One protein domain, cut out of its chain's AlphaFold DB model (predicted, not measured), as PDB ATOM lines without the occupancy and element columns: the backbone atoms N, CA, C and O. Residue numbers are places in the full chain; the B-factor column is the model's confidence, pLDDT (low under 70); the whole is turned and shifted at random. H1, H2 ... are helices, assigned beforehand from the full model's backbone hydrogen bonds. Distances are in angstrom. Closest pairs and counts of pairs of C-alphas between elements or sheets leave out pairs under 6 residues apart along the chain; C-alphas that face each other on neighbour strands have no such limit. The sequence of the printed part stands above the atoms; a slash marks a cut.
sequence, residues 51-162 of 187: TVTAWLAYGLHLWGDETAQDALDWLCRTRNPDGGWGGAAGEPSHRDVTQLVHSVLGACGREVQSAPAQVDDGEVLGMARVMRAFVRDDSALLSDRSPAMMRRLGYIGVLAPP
ATOM      1  N   THR A  51     -39.729 -41.335  43.770       85.06
ATOM      2  CA  THR A  51     -39.735 -40.144  42.914       85.06
ATOM      3  C   THR A  51     -40.383 -38.978  43.650       85.06
ATOM      4  O   THR A  51     -39.797 -37.897  43.729       85.06
ATOM      5  N   VAL A  52     -41.560 -39.196  44.242       84.38
ATOM      6  CA  VAL A  52     -42.269 -38.177  45.033       84.38
ATOM      7  C   VAL A  52     -41.428 -37.746  46.230       84.38
ATOM      8  O   VAL A  52     -41.275 -36.549  46.477       84.38
ATOM      9  N   THR A  53     -40.816 -38.703  46.929       88.94
ATOM     10  CA  THR A  53     -39.954 -38.418  48.083       88.94
ATOM     11  C   THR A  53     -38.736 -37.582  47.683       88.94
ATOM     12  O   THR A  53     -38.383 -36.641  48.392       88.94
ATOM     13  N   ALA A  54     -38.125 -37.851  46.524       88.19
ATOM     14  CA  ALA A  54     -37.012 -37.062  45.998       88.19
ATOM     15  C   ALA A  54     -37.414 -35.611  45.679       88.19
ATOM     16  O   ALA A  54     -36.705 -34.676  46.059       88.19
ATOM     17  N   TRP A  55     -38.565 -35.400  45.037       83.31
ATOM     18  CA  TRP A  55     -39.077 -34.052  44.769       83.31
ATOM     19  C   TRP A  55     -39.394 -33.280  46.049       83.31
ATOM     20  O   TRP A  55     -39.033 -32.106  46.161       83.31
ATOM     21  N   LEU A  56     -40.020 -33.940  47.025       81.81
ATOM     22  CA  LEU A  56     -40.336 -33.343  48.318       81.81
ATOM     23  C   LEU A  56     -39.062 -32.962  49.081       81.81
ATOM     24  O   LEU A  56     -38.941 -31.822  49.523       81.81
ATOM     25  N   ALA A  57     -38.087 -33.874  49.167       87.31
ATOM     26  CA  ALA A  57     -36.795 -33.622  49.805       87.31
ATOM     27  C   ALA A  57     -36.106 -32.384  49.216       87.31
ATOM     28  O   ALA A  57     -35.607 -31.528  49.948       87.31
ATOM     29  N   TYR A  58     -36.122 -32.263  47.888       82.44
ATOM     30  CA  TYR A  58     -35.529 -31.129  47.198       82.44
ATOM     31  C   TYR A  58     -36.260 -29.807  47.478       82.44
ATOM     32  O   TYR A  58     -35.616 -28.794  47.756       82.44
ATOM     33  N   GLY A  59     -37.596 -29.805  47.430       74.06
ATOM     34  CA  GLY A  59     -38.408 -28.623  47.735       74.06
ATOM     35  C   GLY A  59     -38.206 -28.135  49.172       74.06
ATOM     36  O   GLY A  59     -37.889 -26.964  49.384       74.06
ATOM     37  N   LEU A  60     -38.291 -29.051  50.141       79.50
ATOM     38  CA  LEU A  60     -38.055 -28.771  51.561       79.50
ATOM     39  C   LEU A  60     -36.642 -28.227  51.802       79.50
ATOM     40  O   LEU A  60     -36.471 -27.233  52.506       79.50
ATOM     41  N   HIS A  61     -35.630 -28.810  51.149       83.25
ATOM     42  CA  HIS A  61     -34.253 -28.331  51.247       83.25
ATOM     43  C   HIS A  61     -34.107 -26.882  50.764       83.25
ATOM     44  O   HIS A  61     -33.422 -26.084  51.402       83.25
ATOM     45  N   LEU A  62     -34.760 -26.513  49.659       76.44
ATOM     46  CA  LEU A  62     -34.728 -25.141  49.146       76.44
ATOM     47  C   LEU A  62     -35.448 -24.140  50.052       76.44
ATOM     48  O   LEU A  62     -35.054 -22.973  50.091       76.44
ATOM     49  N   TRP A  63     -36.471 -24.580  50.781       77.94
ATOM     50  CA  TRP A  63     -37.147 -23.773  51.797       77.94
ATOM     51  C   TRP A  63     -36.395 -23.709  53.130       77.94
ATOM     52  O   TRP A  63     -36.783 -22.936  54.002       77.94
ATOM     53  N   GLY A  64     -35.297 -24.457  53.274       78.44
ATOM     54  CA  GLY A  64     -34.533 -24.529  54.517       78.44
ATOM     55  C   GLY A  64     -35.264 -25.287  55.626       78.44
ATOM     56  O   GLY A  64     -34.968 -25.063  56.797       78.44
ATOM     57  N   ASP A  65     -36.215 -26.150  55.268       79.00
ATOM     58  CA  ASP A  65     -36.944 -26.986  56.216       79.00
ATOM     59  C   ASP A  65     -36.071 -28.175  56.652       79.00
ATOM     60  O   ASP A  65     -35.500 -28.893  55.823       79.00
ATOM     61  N   GLU A  66     -35.955 -28.387  57.962       84.06
ATOM     62  CA  GLU A  66     -35.120 -29.442  58.544       84.06
ATOM     63  C   GLU A  66     -35.635 -30.851  58.213       84.06
ATOM     64  O   GLU A  66     -34.830 -31.776  58.079       84.06
ATOM     65  N   THR A  67     -36.942 -31.013  57.967       82.50
ATOM     66  CA  THR A  67     -37.558 -32.294  57.565       82.50
ATOM     67  C   THR A  67     -37.062 -32.795  56.208       82.50
ATOM     68  O   THR A  67     -37.174 -33.985  55.899       82.50
ATOM     69  N   ALA A  68     -36.418 -31.932  55.409       83.38
ATOM     70  CA  ALA A  68     -35.698 -32.352  54.212       83.38
ATOM     71  C   ALA A  68     -34.660 -33.440  54.523       83.38
ATOM     72  O   ALA A  68     -34.452 -34.339  53.708       83.38
ATOM     73  N   GLN A  69     -34.014 -33.384  55.695       88.38
ATOM     74  CA  GLN A  69     -32.987 -34.357  56.069       88.38
ATOM     75  C   GLN A  69     -33.560 -35.761  56.248       88.38
ATOM     76  O   GLN A  69     -32.945 -36.714  55.774       88.38
ATOM     77  N   ASP A  70     -34.761 -35.888  56.813       87.19
ATOM     78  CA  ASP A  70     -35.418 -37.185  56.994       87.19
ATOM     79  C   ASP A  70     -35.714 -37.856  55.647       87.19
ATOM     80  O   ASP A  70     -35.473 -39.054  55.462       87.19
ATOM     81  N   ALA A  71     -36.184 -37.069  54.674       88.56
ATOM     82  CA  ALA A  71     -36.450 -37.546  53.322       88.56
ATOM     83  C   ALA A  71     -35.152 -37.920  52.583       88.56
ATOM     84  O   ALA A  71     -35.078 -38.978  51.955       88.56
ATOM     85  N   LEU A  72     -34.096 -37.107  52.701       91.19
ATOM     86  CA  LEU A  72     -32.776 -37.411  52.131       91.19
ATOM     87  C   LEU A  72     -32.164 -38.679  52.752       91.19
ATOM     88  O   LEU A  72     -31.614 -39.518  52.038       91.19
ATOM     89  N   ASP A  73     -32.298 -38.861  54.065       91.38
ATOM     90  CA  ASP A  73     -31.833 -40.053  54.777       91.38
ATOM     91  C   ASP A  73     -32.621 -41.299  54.399       91.38
ATOM     92  O   ASP A  73     -32.062 -42.395  54.319       91.38
ATOM     93  N   TRP A  74     -33.923 -41.163  54.162       92.31
ATOM     94  CA  TRP A  74     -34.719 -42.248  53.608       92.31
ATOM     95  C   TRP A  74     -34.207 -42.657  52.224       92.31
ATOM     96  O   TRP A  74     -33.917 -43.837  52.036       92.31
ATOM     97  N   LEU A  75     -33.977 -41.705  51.311       92.00
ATOM     98  CA  LEU A  75     -33.441 -41.987  49.970       92.00
ATOM     99  C   LEU A  75     -32.092 -42.710  50.036       92.00
ATOM    100  O   LEU A  75     -31.877 -43.686  49.322       92.00
ATOM    101  N   CYS A  76     -31.186 -42.289  50.921       92.12
ATOM    102  CA  CYS A  76     -29.912 -42.984  51.104       92.12
ATOM    103  C   CYS A  76     -30.087 -44.424  51.613       92.12
ATOM    104  O   CYS A  76     -29.350 -45.312  51.184       92.12
ATOM    105  N   ARG A  77     -31.041 -44.666  52.521       91.19
ATOM    106  CA  ARG A  77     -31.286 -45.991  53.118       91.19
ATOM    107  C   ARG A  77     -32.004 -46.960  52.184       91.19
ATOM    108  O   ARG A  77     -31.807 -48.161  52.324       91.19
ATOM    109  N   THR A  78     -32.824 -46.467  51.261       91.19
ATOM    110  CA  THR A  78     -33.603 -47.297  50.326       91.19
ATOM    111  C   THR A  78     -32.891 -47.581  49.008       91.19
ATOM    112  O   THR A  78     -33.493 -48.141  48.094       91.19
ATOM    113  N   ARG A  79     -31.602 -47.236  48.906       91.50
ATOM    114  CA  ARG A  79     -30.788 -47.552  47.734       91.50
ATOM    115  C   ARG A  79     -30.641 -49.062  47.554       91.50
ATOM    116  O   ARG A  79     -30.303 -49.783  48.494       91.50
ATOM    117  N   ASN A  80     -30.810 -49.519  46.321       91.44
ATOM    118  CA  ASN A  80     -30.633 -50.917  45.958       91.44
ATOM    119  C   ASN A  80     -29.147 -51.338  45.989       91.44
ATOM    120  O   ASN A  80     -28.246 -50.490  45.909       91.44
ATOM    121  N   PRO A  81     -28.854 -52.654  46.058       91.19
ATOM    122  CA  PRO A  81     -27.479 -53.166  46.058       91.19
ATOM    123  C   PRO A  81     -26.655 -52.778  44.823       91.19
ATOM    124  O   PRO A  81     -25.434 -52.676  44.911       91.19
ATOM    125  N   ASP A  82     -27.312 -52.553  43.683       88.25
ATOM    126  CA  ASP A  82     -26.680 -52.115  42.432       88.25
ATOM    127  C   ASP A  82     -26.337 -50.615  42.406       88.25
ATOM    128  O   ASP A  82     -25.733 -50.134  41.448       88.25
ATOM    129  N   GLY A  83     -26.690 -49.879  43.461       87.62
ATOM    130  CA  GLY A  83     -26.448 -48.449  43.578       87.62
ATOM    131  C   GLY A  83     -27.588 -47.564  43.077       87.62
ATOM    132  O   GLY A  83     -27.467 -46.347  43.185       87.62
ATOM    133  N   GLY A  84     -28.664 -48.143  42.542       88.62
ATOM    134  CA  GLY A  84     -29.794 -47.411  41.979       88.62
ATOM    135  C   GLY A  84     -31.040 -47.369  42.866       88.62
ATOM    136  O   GLY A  84     -31.027 -47.774  44.031       88.62
ATOM    137  N   TRP A  85     -32.123 -46.860  42.279       90.44
ATOM    138  CA  TRP A  85     -33.458 -46.782  42.872       90.44
ATOM    139  C   TRP A  85     -34.539 -47.153  41.856       90.44
ATOM    140  O   TRP A  85     -34.413 -46.834  40.669       90.44
ATOM    141  N   GLY A  86     -35.603 -47.802  42.332       88.31
ATOM    142  CA  GLY A  86     -36.856 -48.017  41.603       88.31
ATOM    143  C   GLY A  86     -37.948 -47.015  41.994       88.31
ATOM    144  O   GLY A  86     -37.720 -46.143  42.839       88.31
ATOM    145  N   GLY A  87     -39.133 -47.134  41.382       82.50
ATOM    146  CA  GLY A  87     -40.270 -46.230  41.611       82.50
ATOM    147  C   GLY A  87     -40.749 -46.235  43.063       82.50
ATOM    148  O   GLY A  87     -41.076 -45.184  43.607       82.50
ATOM    149  N   ALA A  88     -40.659 -47.386  43.719       85.12
ATOM    150  CA  ALA A  88     -40.790 -47.545  45.159       85.12
ATOM    151  C   ALA A  88     -39.595 -48.303  45.763       85.12
ATOM    152  O   ALA A  88     -38.800 -48.942  45.066       85.12
ATOM    153  N   ALA A  89     -39.460 -48.241  47.088       84.94
ATOM    154  CA  ALA A  89     -38.409 -48.963  47.801       84.94
ATOM    155  C   ALA A  89     -38.510 -50.483  47.570       84.94
ATOM    156  O   ALA A  89     -39.564 -51.085  47.771       84.94
ATOM    157  N   GLY A  90     -37.390 -51.106  47.190       84.62
ATOM    158  CA  GLY A  90     -37.306 -52.545  46.912       84.62
ATOM    159  C   GLY A  90     -37.681 -52.949  45.483       84.62
ATOM    160  O   GLY A  90     -37.470 -54.105  45.114       84.62
ATOM    161  N   GLU A  91     -38.184 -52.027  44.661       87.44
ATOM    162  CA  GLU A  91     -38.346 -52.275  43.229       87.44
ATOM    163  C   GLU A  91     -36.985 -52.291  42.509       87.44
ATOM    164  O   GLU A  91     -36.042 -51.630  42.961       87.44
ATOM    165  N   PRO A  92     -36.859 -53.013  41.376       89.06
ATOM    166  CA  PRO A  92     -35.656 -52.980  40.550       89.06
ATOM    167  C   PRO A  92     -35.245 -51.552  40.186       89.06
ATOM    168  O   PRO A  92     -36.091 -50.684  39.997       89.06
ATOM    169  N   SER A  93     -33.945 -51.300  40.055       88.38
ATOM    170  CA  SER A  93     -33.460 -49.960  39.731       88.38
ATOM    171  C   SER A  93     -33.860 -49.533  38.319       88.38
ATOM    172  O   SER A  93     -33.598 -50.228  37.337       88.38
ATOM    173  N   HIS A  94     -34.435 -48.337  38.216       83.12
ATOM    174  CA  HIS A  94     -34.743 -47.668  36.959       83.12
ATOM    175  C   HIS A  94     -33.760 -46.512  36.742       83.12
ATOM    176  O   HIS A  94     -33.417 -45.782  37.678       83.12
ATOM    177  N   ARG A  95     -33.267 -46.348  35.507       79.12
ATOM    178  CA  ARG A  95     -32.239 -45.341  35.178       79.12
ATOM    179  C   ARG A  95     -32.703 -43.926  35.514       79.12
ATOM    180  O   ARG A  95     -31.958 -43.173  36.126       79.12
ATOM    181  N   ASP A  96     -33.915 -43.582  35.112       75.88
ATOM    182  CA  ASP A  96     -34.536 -42.276  35.310       75.88
ATOM    183  C   ASP A  96     -34.750 -41.948  36.792       75.88
ATOM    184  O   ASP A  96     -34.377 -40.859  37.231       75.88
ATOM    185  N   VAL A  97     -35.257 -42.897  37.586       84.12
ATOM    186  CA  VAL A  97     -35.431 -42.700  39.036       84.12
ATOM    187  C   VAL A  97     -34.082 -42.580  39.739       84.12
ATOM    188  O   VAL A  97     -33.870 -41.676  40.545       84.12
ATOM    189  N   THR A  98     -33.122 -43.432  39.379       86.69
ATOM    190  CA  THR A  98     -31.755 -43.355  39.910       86.69
ATOM    191  C   THR A  98     -31.139 -41.987  39.629       86.69
ATOM    192  O   THR A  98     -30.593 -41.343  40.521       86.69
ATOM    193  N   GLN A  99     -31.271 -41.499  38.400       80.38
ATOM    194  CA  GLN A  99     -30.729 -40.215  37.977       80.38
ATOM    195  C   GLN A  99     -31.388 -39.032  38.694       80.38
ATOM    196  O   GLN A  99     -30.698 -38.091  39.097       80.38
ATOM    197  N   LEU A 100     -32.704 -39.097  38.912       81.44
ATOM    198  CA  LEU A 100     -33.448 -38.132  39.717       81.44
ATOM    199  C   LEU A 100     -32.901 -38.065  41.147       81.44
ATOM    200  O   LEU A 100     -32.521 -36.990  41.608       81.44
ATOM    201  N   VAL A 101     -32.820 -39.209  41.831       88.06
ATOM    202  CA  VAL A 101     -32.372 -39.282  43.229       88.06
ATOM    203  C   VAL A 101     -30.920 -38.825  43.363       88.06
ATOM    204  O   VAL A 101     -30.614 -38.019  44.241       88.06
ATOM    205  N   HIS A 102     -30.039 -39.238  42.447       84.81
ATOM    206  CA  HIS A 102     -28.662 -38.742  42.369       84.81
ATOM    207  C   HIS A 102     -28.602 -37.210  42.267       84.81
ATOM    208  O   HIS A 102     -27.821 -36.572  42.977       84.81
ATOM    209  N   SER A 103     -29.442 -36.618  41.411       79.12
ATOM    210  CA  SER A 103     -29.510 -35.164  41.220       79.12
ATOM    211  C   SER A 103     -29.944 -34.446  42.494       79.12
ATOM    212  O   SER A 103     -29.331 -33.448  42.870       79.12
ATOM    213  N   VAL A 104     -30.971 -34.965  43.175       85.38
ATOM    214  CA  VAL A 104     -31.485 -34.400  44.430       85.38
ATOM    215  C   VAL A 104     -30.434 -34.478  45.530       85.38
ATOM    216  O   VAL A 104     -30.106 -33.454  46.125       85.38
ATOM    217  N   LEU A 105     -29.852 -35.657  45.764       88.38
ATOM    218  CA  LEU A 105     -28.840 -35.845  46.803       88.38
ATOM    219  C   LEU A 105     -27.644 -34.905  46.592       88.38
ATOM    220  O   LEU A 105     -27.248 -34.197  47.518       88.38
ATOM    221  N   GLY A 106     -27.127 -34.824  45.361       83.12
ATOM    222  CA  GLY A 106     -26.021 -33.926  45.028       83.12
ATOM    223  C   GLY A 106     -26.386 -32.446  45.180       83.12
ATOM    224  O   GLY A 106     -25.603 -31.668  45.726       83.12
ATOM    225  N   ALA A 107     -27.585 -32.043  44.754       79.44
ATOM    226  CA  ALA A 107     -28.047 -30.661  44.885       79.44
ATOM    227  C   ALA A 107     -28.277 -30.241  46.346       79.44
ATOM    228  O   ALA A 107     -28.094 -29.067  46.665       79.44
ATOM    229  N   CYS A 108     -28.620 -31.191  47.217       84.50
ATOM    230  CA  CYS A 108     -28.777 -30.996  48.656       84.50
ATOM    231  C   CYS A 108     -27.461 -31.129  49.446       84.50
ATOM    232  O   CYS A 108     -27.479 -31.121  50.676       84.50
ATOM    233  N   GLY A 109     -26.316 -31.267  48.763       83.44
ATOM    234  CA  GLY A 109     -24.996 -31.351  49.393       83.44
ATOM    235  C   GLY A 109     -24.708 -32.685  50.086       83.44
ATOM    236  O   GLY A 109     -23.797 -32.760  50.909       83.44
ATOM    237  N   ARG A 110     -25.469 -33.740  49.776       81.56
ATOM    238  CA  ARG A 110     -25.190 -35.094  50.258       81.56
ATOM    239  C   ARG A 110     -24.103 -35.713  49.397       81.56
ATOM    240  O   ARG A 110     -24.123 -35.585  48.176       81.56
ATOM    241  N   GLU A 111     -23.155 -36.391  50.038       70.88
ATOM    242  CA  GLU A 111     -22.151 -37.150  49.304       70.88
ATOM    243  C   GLU A 111     -22.843 -38.283  48.552       70.88
ATOM    244  O   GLU A 111     -23.463 -39.177  49.135       70.88
ATOM    245  N   VAL A 112     -22.750 -38.216  47.233       65.06
ATOM    246  CA  VAL A 112     -23.297 -39.228  46.354       65.06
ATOM    247  C   VAL A 112     -22.163 -40.180  46.014       65.06
ATOM    248  O   VAL A 112     -21.227 -39.813  45.306       65.06
ATOM    249  N   GLN A 113     -22.226 -41.405  46.540       61.94
ATOM    250  CA  GLN A 113     -21.331 -42.471  46.082       61.94
ATOM    251  C   GLN A 113     -21.496 -42.621  44.565       61.94
ATOM    252  O   GLN A 113     -22.605 -42.446  44.058       61.94
ATOM    253  N   SER A 114     -20.401 -42.913  43.857       57.03
ATOM    254  CA  SER A 114     -20.361 -42.947  42.390       57.03
ATOM    255  C   SER A 114     -21.596 -43.623  41.802       57.03
ATOM    256  O   SER A 114     -21.907 -44.760  42.171       57.03
ATOM    257  N   ALA A 115     -22.283 -42.912  40.910       56.81
ATOM    258  CA  ALA A 115     -23.476 -43.422  40.260       56.81
ATOM    259  C   ALA A 115     -23.179 -44.726  39.503       56.81
ATOM    260  O   ALA A 115     -22.055 -44.901  39.013       56.81
ATOM    261  N   PRO A 116     -24.159 -45.642  39.379       61.69
ATOM    262  CA  PRO A 116     -24.034 -46.780  38.478       61.69
ATOM    263  C   PRO A 116     -23.639 -46.297  37.075       61.69
ATOM    264  O   PRO A 116     -24.055 -45.220  36.650       61.69
ATOM    265  N   ALA A 117     -22.867 -47.095  36.330       57.72
ATOM    266  CA  ALA A 117     -22.330 -46.733  35.008       57.72
ATOM    267  C   ALA A 117     -23.396 -46.300  33.972       57.72
ATOM    268  O   ALA A 117     -23.071 -45.763  32.916       57.72
ATOM    269  N   GLN A 118     -24.668 -46.567  34.256       55.78
ATOM    270  CA  GLN A 118     -25.835 -46.239  33.452       55.78
ATOM    271  C   GLN A 118     -26.346 -44.800  33.650       55.78
ATOM    272  O   GLN A 118     -27.272 -44.410  32.937       55.78
ATOM    273  N   VAL A 119     -25.786 -44.024  34.582       63.19
ATOM    274  CA  VAL A 119     -26.177 -42.633  34.866       63.19
ATOM    275  C   VAL A 119     -25.258 -41.661  34.121       63.19
ATOM    276  O   VAL A 119     -24.039 -41.759  34.210       63.19
ATOM    277  N   ASP A 120     -25.849 -40.719  33.383       64.31
ATOM    278  CA  ASP A 120     -25.126 -39.664  32.660       64.31
ATOM    279  C   ASP A 120     -25.084 -38.374  33.500       64.31
ATOM    280  O   ASP A 120     -26.131 -37.795  33.814       64.31
ATOM    281  N   ASP A 121     -23.881 -37.910  33.847       58.59
ATOM    282  CA  ASP A 121     -23.641 -36.678  34.614       58.59
ATOM    283  C   ASP A 121     -24.264 -35.427  33.965       58.59
ATOM    284  O   ASP A 121     -24.701 -34.499  34.655       58.59
ATOM    285  N   GLY A 122     -24.335 -35.380  32.631       60.16
ATOM    286  CA  GLY A 122     -24.949 -34.281  31.886       60.16
ATOM    287  C   GLY A 122     -26.466 -34.230  32.056       60.16
ATOM    288  O   GLY A 122     -27.048 -33.148  32.171       60.16
ATOM    289  N   GLU A 123     -27.106 -35.392  32.119       59.88
ATOM    290  CA  GLU A 123     -28.539 -35.539  32.375       59.88
ATOM    291  C   GLU A 123     -28.880 -35.282  33.854       59.88
ATOM    292  O   GLU A 123     -29.876 -34.615  34.130       59.88
ATOM    293  N   VAL A 124     -28.025 -35.700  34.800       59.75
ATOM    294  CA  VAL A 124     -28.128 -35.340  36.235       59.75
ATOM    295  C   VAL A 124     -28.116 -33.817  36.401       59.75
ATOM    296  O   VAL A 124     -28.985 -33.222  37.042       59.75
ATOM    297  N   LEU A 125     -27.156 -33.147  35.758       60.50
ATOM    298  CA  LEU A 125     -27.065 -31.690  35.788       60.50
ATOM    299  C   LEU A 125     -28.272 -31.017  35.112       60.50
ATOM    300  O   LEU A 125     -28.722 -29.958  35.556       60.50
ATOM    301  N   GLY A 126     -28.792 -31.618  34.043       61.75
ATOM    302  CA  GLY A 126     -30.007 -31.187  33.356       61.75
ATOM    303  C   GLY A 126     -31.242 -31.239  34.256       61.75
ATOM    304  O   GLY A 126     -31.946 -30.236  34.398       61.75
ATOM    305  N   MET A 127     -31.440 -32.357  34.953       63.38
ATOM    306  CA  MET A 127     -32.527 -32.544  35.912       63.38
ATOM    307  C   MET A 127     -32.434 -31.549  37.075       63.38
ATOM    308  O   MET A 127     -33.415 -30.877  37.388       63.38
ATOM    309  N   ALA A 128     -31.244 -31.348  37.646       62.97
ATOM    310  CA  ALA A 128     -31.031 -30.352  38.697       62.97
ATOM    311  C   ALA A 128     -31.394 -28.918  38.246       62.97
ATOM    312  O   ALA A 128     -31.893 -28.113  39.037       62.97
ATOM    313  N   ARG A 129     -31.183 -28.578  36.966       63.06
ATOM    314  CA  ARG A 129     -31.610 -27.285  36.395       63.06
ATOM    315  C   ARG A 129     -33.125 -27.183  36.275       63.06
ATOM    316  O   ARG A 129     -33.673 -26.151  36.656       63.06
ATOM    317  N   VAL A 130     -33.792 -28.234  35.794       63.78
ATOM    318  CA  VAL A 130     -35.262 -28.301  35.729       63.78
ATOM    319  C   VAL A 130     -35.868 -28.157  37.124       63.78
ATOM    320  O   VAL A 130     -36.759 -27.338  37.330       63.78
ATOM    321  N   MET A 131     -35.322 -28.874  38.104       65.06
ATOM    322  CA  MET A 131     -35.733 -28.792  39.504       65.06
ATOM    323  C   MET A 131     -35.618 -27.368  40.062       65.06
ATOM    324  O   MET A 131     -36.554 -26.862  40.678       65.06
ATOM    325  N   ARG A 132     -34.496 -26.673  39.815       62.78
ATOM    326  CA  ARG A 132     -34.345 -25.255  40.192       62.78
ATOM    327  C   ARG A 132     -35.356 -24.346  39.498       62.78
ATOM    328  O   ARG A 132     -35.816 -23.399  40.128       62.78
ATOM    329  N   ALA A 133     -35.670 -24.608  38.234       62.00
ATOM    330  CA  ALA A 133     -36.597 -23.795  37.457       62.00
ATOM    331  C   ALA A 133     -38.040 -23.913  37.963       62.00
ATOM    332  O   ALA A 133     -38.698 -22.890  38.127       62.00
ATOM    333  N   PHE A 134     -38.496 -25.130  38.288       58.69
ATOM    334  CA  PHE A 134     -39.820 -25.353  38.880       58.69
ATOM    335  C   PHE A 134     -39.983 -24.644  40.226       58.69
ATOM    336  O   PHE A 134     -41.005 -24.007  40.453       58.69
ATOM    337  N   VAL A 135     -38.980 -24.709  41.104       55.31
ATOM    338  CA  VAL A 135     -39.101 -24.125  42.453       55.31
ATOM    339  C   VAL A 135     -38.934 -22.602  42.458       55.31
ATOM    340  O   VAL A 135     -39.498 -21.925  43.311       55.31
ATOM    341  N   ARG A 136     -38.183 -22.035  41.506       58.09
ATOM    342  CA  ARG A 136     -38.018 -20.575  41.378       58.09
ATOM    343  C   ARG A 136     -39.105 -19.896  40.548       58.09
ATOM    344  O   ARG A 136     -38.994 -18.692  40.333       58.09
ATOM    345  N   ASP A 137     -40.092 -20.654  40.075       57.25
ATOM    346  CA  ASP A 137     -41.089 -20.192  39.105       57.25
ATOM    347  C   ASP A 137     -40.434 -19.487  37.898       57.25
ATOM    348  O   ASP A 137     -40.872 -18.438  37.419       57.25
ATOM    349  N   ASP A 138     -39.319 -20.048  37.409       59.34
ATOM    350  CA  ASP A 138     -38.609 -19.522  36.240       59.34
ATOM    351  C   ASP A 138     -39.342 -19.954  34.962       59.34
ATOM    352  O   ASP A 138     -38.899 -20.800  34.174       59.34
ATOM    353  N   SER A 139     -40.533 -19.386  34.793       56.69
ATOM    354  CA  SER A 139     -41.448 -19.653  33.688       56.69
ATOM    355  C   SER A 139     -40.820 -19.355  32.326       56.69
ATOM    356  O   SER A 139     -41.166 -20.007  31.342       56.69
ATOM    357  N   ALA A 140     -39.849 -18.438  32.252       56.69
ATOM    358  CA  ALA A 140     -39.087 -18.152  31.038       56.69
ATOM    359  C   ALA A 140     -38.179 -19.327  30.639       56.69
ATOM    360  O   ALA A 140     -38.133 -19.698  29.465       56.69
ATOM    361  N   LEU A 141     -37.502 -19.960  31.604       58.72
ATOM    362  CA  LEU A 141     -36.695 -21.155  31.353       58.72
ATOM    363  C   LEU A 141     -37.563 -22.367  30.982       58.72
ATOM    364  O   LEU A 141     -37.226 -23.105  30.059       58.72
ATOM    365  N   LEU A 142     -38.688 -22.560  31.678       53.16
ATOM    366  CA  LEU A 142     -39.612 -23.682  31.447       53.16
ATOM    367  C   LEU A 142     -40.404 -23.553  30.133       53.16
ATOM    368  O   LEU A 142     -40.854 -24.557  29.576       53.16
ATOM    369  N   SER A 143     -40.576 -22.330  29.623       55.94
ATOM    370  CA  SER A 143     -41.268 -22.059  28.357       55.94
ATOM    371  C   SER A 143     -40.345 -22.032  27.132       55.94
ATOM    372  O   SER A 143     -40.841 -22.150  26.008       55.94
ATOM    373  N   ASP A 144     -39.021 -21.946  27.309       56.28
ATOM    374  CA  ASP A 144     -38.059 -22.030  26.207       56.28
ATOM    375  C   ASP A 144     -37.973 -23.467  25.665       56.28
ATOM    376  O   ASP A 144     -37.404 -24.376  26.267       56.28
ATOM    377  N   ARG A 145     -38.530 -23.669  24.468       58.31
ATOM    378  CA  ARG A 145     -38.511 -24.953  23.747       58.31
ATOM    379  C   ARG A 145     -37.449 -25.014  22.656       58.31
ATOM    380  O   ARG A 145     -37.556 -25.819  21.730       58.31
ATOM    381  N   SER A 146     -36.438 -24.152  22.704       55.06
ATOM    382  CA  SER A 146     -35.382 -24.156  21.701       55.06
ATOM    383  C   SER A 146     -34.622 -25.492  21.719       55.06
ATOM    384  O   SER A 146     -34.388 -26.075  22.781       55.06
ATOM    385  N   PRO A 147     -34.151 -25.990  20.561       53.50
ATOM    386  CA  PRO A 147     -33.290 -27.172  20.519       53.50
ATOM    387  C   PRO A 147     -32.026 -27.023  21.379       53.50
ATOM    388  O   PRO A 147     -31.467 -28.013  21.842       53.50
ATOM    389  N   ALA A 148     -31.562 -25.789  21.596       53.81
ATOM    390  CA  ALA A 148     -30.456 -25.487  22.496       53.81
ATOM    391  C   ALA A 148     -30.842 -25.656  23.976       53.81
ATOM    392  O   ALA A 148     -30.036 -26.195  24.734       53.81
ATOM    393  N   MET A 149     -32.058 -25.258  24.372       57.06
ATOM    394  CA  MET A 149     -32.596 -25.505  25.712       57.06
ATOM    395  C   MET A 149     -32.837 -26.997  25.956       57.06
ATOM    396  O   MET A 149     -32.346 -27.537  26.941       57.06
ATOM    397  N   MET A 150     -33.473 -27.703  25.016       54.22
ATOM    398  CA  MET A 150     -33.692 -29.154  25.127       54.22
ATOM    399  C   MET A 150     -32.379 -29.947  25.244       54.22
ATOM    400  O   MET A 150     -32.307 -30.914  25.991       54.22
ATOM    401  N   ARG A 151     -31.302 -29.507  24.575       52.66
ATOM    402  CA  ARG A 151     -29.954 -30.080  24.770       52.66
ATOM    403  C   ARG A 151     -29.332 -29.727  26.128       52.66
ATOM    404  O   ARG A 151     -28.511 -30.484  26.625       52.66
ATOM    405  N   ARG A 152     -29.686 -28.580  26.719       48.47
ATOM    406  CA  ARG A 152     -29.165 -28.090  28.010       48.47
ATOM    407  C   ARG A 152     -29.831 -28.710  29.236       48.47
ATOM    408  O   ARG A 152     -29.188 -28.731  30.287       48.47
ATOM    409  N   LEU A 153     -31.087 -29.142  29.114       46.62
ATOM    410  CA  LEU A 153     -31.856 -29.797  30.179       46.62
ATOM    411  C   LEU A 153     -31.614 -31.314  30.245       46.62
ATOM    412  O   LEU A 153     -32.132 -31.965  31.145       46.62
ATOM    413  N   GLY A 154     -30.803 -31.869  29.335       45.31
ATOM    414  CA  GLY A 154     -30.667 -33.314  29.170       45.31
ATOM    415  C   GLY A 154     -31.928 -33.906  28.537       45.31
ATOM    416  O   GLY A 154     -33.017 -33.340  28.625       45.31
ATOM    417  N   TYR A 155     -31.800 -35.030  27.844       42.22
ATOM    418  CA  TYR A 155     -32.953 -35.717  27.269       42.22
ATOM    419  C   TYR A 155     -33.717 -36.404  28.412       42.22
ATOM    420  O   TYR A 155     -33.531 -37.584  28.675       42.22
ATOM    421  N   ILE A 156     -34.542 -35.660  29.155       44.78
ATOM    422  CA  ILE A 156     -35.331 -36.222  30.255       44.78
ATOM    423  C   ILE A 156     -36.431 -37.089  29.634       44.78
ATOM    424  O   ILE A 156     -37.507 -36.603  29.287       44.78
ATOM    425  N   GLY A 157     -36.160 -38.387  29.479       35.44
ATOM    426  CA  GLY A 157     -37.094 -39.381  28.937       35.44
ATOM    427  C   GLY A 157     -38.415 -39.506  29.711       35.44
ATOM    428  O   GLY A 157     -39.358 -40.099  29.198       35.44
ATOM    429  N   VAL A 158     -38.508 -38.899  30.900       37.34
ATOM    430  CA  VAL A 158     -39.722 -38.821  31.732       37.34
ATOM    431  C   VAL A 158     -40.716 -37.766  31.216       37.34
ATOM    432  O   VAL A 158     -41.920 -37.892  31.413       37.34
ATOM    433  N   LEU A 159     -40.247 -36.747  30.486       40.50
ATOM    434  CA  LEU A 159     -41.091 -35.719  29.869       40.50
ATOM    435  C   LEU A 159     -40.977 -35.823  28.350       40.50
ATOM    436  O   LEU A 159     -40.317 -35.016  27.695       40.50
ATOM    437  N   ALA A 160     -41.614 -36.844  27.778       28.16
ATOM    438  CA  ALA A 160     -41.638 -37.030  26.333       28.16
ATOM    439  C   ALA A 160     -42.041 -35.709  25.620       28.16
ATOM    440  O   ALA A 160     -43.096 -35.139  25.933       28.16
ATOM    441  N   PRO A 161     -41.263 -35.224  24.629       34.12
ATOM    442  CA  PRO A 161     -41.526 -33.971  23.911       34.12
ATOM    443  C   PRO A 161     -42.962 -33.766  23.373       34.12
ATOM    444  O   PRO A 161     -43.413 -32.618  23.340       34.12
ATOM    445  N   PRO A 162     -43.738 -34.807  22.990       32.44
ATOM    446  CA  PRO A 162     -45.120 -34.614  22.545       32.44
ATOM    447  C   PRO A 162     -46.096 -34.204  23.662       32.44
ATOM    448  O   PRO A 162     -47.127 -33.606  23.356       32.44
TER     449      PRO A 162
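What this domain is: This is residues 51 to 162 of the 187 residues of the protein "SQHop_cyclase_N domain-containing protein" of Propionibacterium acidifaciens (UniProt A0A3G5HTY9). H3, the helix nearest the mean of the C-alphas, has H1 side by side with it, and H1 folds back into H2 as a hairpin; the longest helix, H4, crosses H3 steeply, and short H5 and H6 lie beyond H4, apart from H3. The printed part has 112 residues with six named helices, H1 to H6 in chain order, and no named strand. It is all helix and compact, radius of gyration of the C-alphas 13.9 A, spanning 38 by 32 by 22 A.

How they stand to each other: Start at H4, residues 121 to 135: its residues 123 to 128 alone touch H3, residues 95 to 107, closest at C-alphas 124 and 103, 5.2 A. H3 touches H1, residues 51 to 63, closest at C-alphas 101 and 54, 5.8 A, at a shallow tilt of 16 degrees. H1 forms a hairpin with H2, residues 68 to 77, closest at C-alphas 57 and 68, 4.7 A. Residues 130 to 134 of H4 alone touch H5, residues 139 to 143, closest at C-alphas 133 and 141, 6.7 A. H6, residues 147 to 152, is close but not clearly touching H4. In all six, every O i to N i+4 pair is within hydrogen-bond range.

Where its parts are: Find C-alpha 121 at (-23.641, -36.678, 34.614); H4 runs 21.4 A from there. H1 begins at (-39.735, -40.144, 42.914) and runs 18.8 A; H3 runs 18.1 A.

The domain as a whole: The printed part has no cut; the links H2 to H3 and H3 to H4 are long. Residues 112 to 162 have pLDDT under 70.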